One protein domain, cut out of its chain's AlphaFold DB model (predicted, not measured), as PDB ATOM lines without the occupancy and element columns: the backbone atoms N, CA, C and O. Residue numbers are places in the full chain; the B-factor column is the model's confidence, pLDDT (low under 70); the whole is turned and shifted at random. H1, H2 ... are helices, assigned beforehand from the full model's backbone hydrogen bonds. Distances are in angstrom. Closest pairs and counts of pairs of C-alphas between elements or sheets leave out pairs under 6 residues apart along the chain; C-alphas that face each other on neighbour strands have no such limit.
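This is residues 23 to 62 of the 62 residues of an uncharacterized protein of Devosia insulae DS-56 (UniProt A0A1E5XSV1). One long straight helix, H2, makes most of the length, and a short helix, H1, is set crosswise beyond its first residues at the far end of a strung-out link, with no packing between the two. The printed part has 40 residues with two named helices, H1 then H2, and no named strand; the class is all helix. It is extended, with a radius of gyration of the C-alphas of 16.9 A and spans of 51 by 15 by 9 A.

H2, residues 39 to 61, measures 32.9 A, from C-alpha 39 at (196.276, 267.320, 332.563) to C-alpha 61 at (222.975, 282.702, 344.116). H1, residues 23 to 32, measures 14.2 A and begins at C-alpha 23 (185.622, 255.728, 329.547).

H2 and H1 are apart, joined by a short link of 6 residues. Residues 38 to 62, of which 39 to 61 belong to H2, stand free. In H1 and H2 every O i to N i+4 pair is within hydrogen-bond range.

The C-alphas of Arg 31 and Phe 62, the two farthest apart, are separated by 51.6 A. The printed part has no cut. Confidence is low, under 70, at residues 33 to 40 and 62.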
ATOM      1  N   ARG A  23     187.051 255.491 329.789       73.94
ATOM      2  CA  ARG A  23     185.622 255.728 329.547       73.94
ATOM      3  C   ARG A  23     184.773 255.732 330.821       73.94
ATOM      4  O   ARG A  23     183.768 256.431 330.861       73.94
ATOM      5  N   ASP A  24     185.157 254.990 331.848       75.75
ATOM      6  CA  ASP A  24     184.462 254.998 333.138       75.75
ATOM      7  C   ASP A  24     184.915 256.187 333.982       75.75
ATOM      8  O   ASP A  24     184.087 256.896 334.553       75.75
ATOM      9  N   GLU A  25     186.220 256.480 333.970       73.75
ATOM     10  CA  GLU A  25     186.772 257.736 334.481       73.75
ATOM     11  C   GLU A  25     186.080 258.910 333.773       73.75
ATOM     12  O   GLU A  25     185.698 259.898 334.400       73.75
ATOM     13  N   GLN A  26     185.860 258.758 332.457       73.25
ATOM     14  CA  GLN A  26     184.817 259.394 331.643       73.25
ATOM     15  C   GLN A  26     183.615 260.003 332.378       73.25
ATOM     16  O   GLN A  26     183.543 261.170 332.778       73.25
ATOM     17  N   LEU A  27     182.677 259.075 332.527       79.25
ATOM     18  CA  LEU A  27     181.347 259.190 333.077       79.25
ATOM     19  C   LEU A  27     181.367 259.557 334.556       79.25
ATOM     20  O   LEU A  27     180.425 260.184 335.027       79.25
ATOM     21  N   TYR A  28     182.415 259.182 335.293       79.25
ATOM     22  CA  TYR A  28     182.549 259.536 336.701       79.25
ATOM     23  C   TYR A  28     182.625 261.050 336.891       79.25
ATOM     24  O   TYR A  28     181.831 261.605 337.644       79.25
ATOM     25  N   TYR A  29     183.521 261.731 336.173       73.00
ATOM     26  CA  TYR A  29     183.634 263.185 336.293       73.00
ATOM     27  C   TYR A  29     182.426 263.920 335.692       73.00
ATOM     28  O   TYR A  29     182.000 264.925 336.256       73.00
ATOM     29  N   GLU A  30     181.833 263.399 334.606       75.62
ATOM     30  CA  GLU A  30     180.584 263.940 334.046       75.62
ATOM     31  C   GLU A  30     179.415 263.835 335.045       75.62
ATOM     32  O   GLU A  30     178.682 264.804 335.231       75.62
ATOM     33  N   ARG A  31     179.262 262.699 335.746       74.69
ATOM     34  CA  ARG A  31     178.225 262.508 336.780       74.69
ATOM     35  C   ARG A  31     178.511 263.263 338.072       74.69
ATOM     36  O   ARG A  31     177.573 263.689 338.737       74.69
ATOM     37  N   ALA A  32     179.781 263.407 338.441       77.00
ATOM     38  CA  ALA A  32     180.183 264.124 339.645       77.00
ATOM     39  C   ALA A  32     180.072 265.649 339.493       77.00
ATOM     40  O   ALA A  32     180.227 266.363 340.480       77.00
ATOM     41  N   GLY A  33     179.838 266.162 338.275       66.00
ATOM     42  CA  GLY A  33     179.819 267.602 338.002       66.00
ATOM     43  C   GLY A  33     181.163 268.278 338.290       66.00
ATOM     44  O   GLY A  33     181.227 269.496 338.448       66.00
ATOM     45  N   LEU A  34     182.237 267.490 338.397       66.12
ATOM     46  CA  LEU A  34     183.566 267.978 338.721       66.12
ATOM     47  C   LEU A  34     184.265 268.378 337.422       66.12
ATOM     48  O   LEU A  34     184.342 267.559 336.499       66.12
ATOM     49  N   PRO A  35     184.813 269.603 337.332       61.53
ATOM     50  CA  PRO A  35     185.611 269.978 336.185       61.53
ATOM     51  C   PRO A  35     186.819 269.050 336.147       61.53
ATOM     52  O   PRO A  35     187.679 269.073 337.030       61.53
ATOM     53  N   ARG A  36     186.880 268.206 335.114       62.94
ATOM     54  CA  ARG A  36     188.107 267.494 334.774       62.94
ATOM     55  C   ARG A  36     189.169 268.548 334.574       62.94
ATOM     56  O   ARG A  36     189.108 269.277 333.590       62.94
ATOM     57  N   LEU A  37     190.117 268.645 335.497       62.62
ATOM     58  CA  LEU A  37     191.305 269.447 335.272       62.62
ATOM     59  C   LEU A  37     192.031 268.793 334.092       62.62
ATOM     60  O   LEU A  37     192.519 267.667 334.242       62.62
ATOM     61  N   PRO A  38     192.055 269.416 332.896       63.84
ATOM     62  CA  PRO A  38     192.840 268.879 331.805       63.84
ATOM     63  C   PRO A  38     194.271 268.750 332.318       63.84
ATOM     64  O   PRO A  38     194.821 269.706 332.860       63.84
ATOM     65  N   ARG A  39     194.881 267.570 332.154       63.97
ATOM     66  CA  ARG A  39     196.276 267.320 332.563       63.97
ATOM     67  C   ARG A  39     197.231 268.404 332.035       63.97
ATOM     68  O   ARG A  39     198.224 268.715 332.677       63.97
ATOM     69  N   GLY A  40     196.878 269.047 330.917       65.69
ATOM     70  CA  GLY A  40     197.583 270.214 330.386       65.69
ATOM     71  C   GLY A  40     197.661 271.413 331.342       65.69
ATOM     72  O   GLY A  40     198.709 272.046 331.405       65.69
ATOM     73  N   LEU A  41     196.622 271.701 332.138       71.88
ATOM     74  CA  LEU A  41     196.659 272.784 333.130       71.88
ATOM     75  C   LEU A  41     197.580 272.445 334.298       71.88
ATOM     76  O   LEU A  41     198.369 273.291 334.702       71.88
ATOM     77  N   THR A  42     197.536 271.214 334.813       74.88
ATOM     78  CA  THR A  42     198.418 270.802 335.915       74.88
ATOM     79  C   THR A  42     199.881 270.793 335.485       74.88
ATOM     80  O   THR A  42     200.741 271.244 336.235       74.88
ATOM     81  N   THR A  43     200.164 270.349 334.255       77.31
ATOM     82  CA  THR A  43     201.512 270.407 333.681       77.31
ATOM     83  C   THR A  43     201.956 271.852 333.492       77.31
ATOM     84  O   THR A  43     203.027 272.203 333.970       77.31
ATOM     85  N   SER A  44     201.121 272.713 332.897       79.38
ATOM     86  CA  SER A  44     201.442 274.135 332.705       79.38
ATOM     87  C   SER A  44     201.723 274.854 334.025       79.38
ATOM     88  O   SER A  44     202.652 275.657 334.101       79.38
ATOM     89  N   LEU A  45     200.945 274.565 335.073       88.06
ATOM     90  CA  LEU A  45     201.135 275.163 336.391       88.06
ATOM     91  C   LEU A  45     202.434 274.671 337.044       88.06
ATOM     92  O   LEU A  45     203.179 275.469 337.608       88.06
ATOM     93  N   ALA A  46     202.732 273.374 336.928       86.62
ATOM     94  CA  ALA A  46     203.963 272.787 337.447       86.62
ATOM     95  C   ALA A  46     205.208 273.348 336.744       86.62
ATOM     96  O   ALA A  46     206.198 273.660 337.404       86.62
ATOM     97  N   THR A  47     205.158 273.534 335.419       89.00
ATOM     98  CA  THR A  47     206.262 274.138 334.659       89.00
ATOM     99  C   THR A  47     206.481 275.595 335.063       89.00
ATOM    100  O   THR A  47     207.622 276.001 335.272       89.00
ATOM    101  N   LEU A  48     205.403 276.368 335.238       93.31
ATOM    102  CA  LEU A  48     205.484 277.758 335.689       93.31
ATOM    103  C   LEU A  48     206.076 277.864 337.103       93.31
ATOM    104  O   LEU A  48     206.973 278.671 337.339       93.31
ATOM    105  N   ALA A  49     205.614 277.020 338.028       91.94
ATOM    106  CA  ALA A  49     206.126 276.976 339.394       91.94
ATOM    107  C   ALA A  49     207.620 276.607 339.433       91.94
ATOM    108  O   ALA A  49     208.400 277.260 340.126       91.94
ATOM    109  N   GLY A  50     208.038 275.611 338.642       92.12
ATOM    110  CA  GLY A  50     209.445 275.229 338.512       92.12
ATOM    111  C   GLY A  50     210.317 276.348 337.933       92.12
ATOM    112  O   GLY A  50     211.413 276.595 338.434       92.12
ATOM    113  N   ALA A  51     209.813 277.072 336.931       93.19
ATOM    114  CA  ALA A  51     210.506 278.219 336.349       93.19
ATOM    115  C   ALA A  51     210.682 279.366 337.360       93.19
ATOM    116  O   ALA A  51     211.774 279.924 337.463       93.19
ATOM    117  N   MET A  52     209.655 279.687 338.156       92.88
ATOM    118  CA  MET A  52     209.780 280.703 339.212       92.88
ATOM    119  C   MET A  52     210.781 280.299 340.296       92.88
ATOM    120  O   MET A  52     211.549 281.143 340.752       92.88
ATOM    121  N   LEU A  53     210.810 279.022 340.685       94.12
ATOM    122  CA  LEU A  53     211.778 278.522 341.662       94.12
ATOM    123  C   LEU A  53     213.217 278.671 341.145       94.12
ATOM    124  O   LEU A  53     214.082 279.147 341.872       94.12
ATOM    125  N   MET A  54     213.459 278.324 339.876       90.00
ATOM    126  CA  MET A  54     214.758 278.510 339.218       90.00
ATOM    127  C   MET A  54     215.189 279.981 339.188       90.00
ATOM    128  O   MET A  54     216.353 280.266 339.446       90.00
ATOM    129  N   LEU A  55     214.266 280.914 338.930       91.38
ATOM    130  CA  LEU A  55     214.558 282.353 338.966       91.38
ATOM    131  C   LEU A  55     214.874 282.851 340.378       91.38
ATOM    132  O   LEU A  55     215.812 283.623 340.551       91.38
ATOM    133  N   LEU A  56     214.125 282.402 341.387       92.19
ATOM    134  CA  LEU A  56     214.363 282.760 342.788       92.19
ATOM    135  C   LEU A  56     215.712 282.236 343.281       92.19
ATOM    136  O   LEU A  56     216.467 282.974 343.904       92.19
ATOM    137  N   VAL A  57     216.029 280.976 342.983       88.62
ATOM    138  CA  VAL A  57     217.311 280.367 343.349       88.62
ATOM    139  C   VAL A  57     218.447 281.024 342.570       88.62
ATOM    140  O   VAL A  57     219.436 281.430 343.168       88.62
ATOM    141  N   GLY A  58     218.297 281.183 341.254       85.75
ATOM    142  CA  GLY A  58     219.294 281.824 340.402       85.75
ATOM    143  C   GLY A  58     219.586 283.266 340.816       85.75
ATOM    144  O   GLY A  58     220.747 283.645 340.873       85.75
ATOM    145  N   GLY A  59     218.558 284.038 341.175       85.19
ATOM    146  CA  GLY A  59     218.706 285.407 341.674       85.19
ATOM    147  C   GLY A  59     219.191 285.518 343.122       85.19
ATOM    148  O   GLY A  59     219.592 286.598 343.525       85.19
ATOM    149  N   TYR A  60     219.142 284.441 343.913       77.31
ATOM    150  CA  TYR A  60     219.713 284.407 345.266       77.31
ATOM    151  C   TYR A  60     221.189 283.981 345.266       77.31
ATOM    152  O   TYR A  60     221.943 284.338 346.165       77.31
ATOM    153  N   VAL A  61     221.593 283.177 344.279       71.56
ATOM    154  CA  VAL A  61     222.975 282.702 344.116       71.56
ATOM    155  C   VAL A  61     223.884 283.763 343.476       71.56
ATOM    156  O   VAL A  61     225.093 283.721 343.704       71.56
ATOM    157  N   PHE A  62     223.321 284.675 342.680       58.91
ATOM    158  CA  PHE A  62     224.033 285.745 341.970       58.91
ATOM    159  C   PHE A  62     223.984 287.072 342.732       58.91
ATOM    160  O   PHE A  62     225.007 287.792 342.703       58.91
TER     161      PHE A  62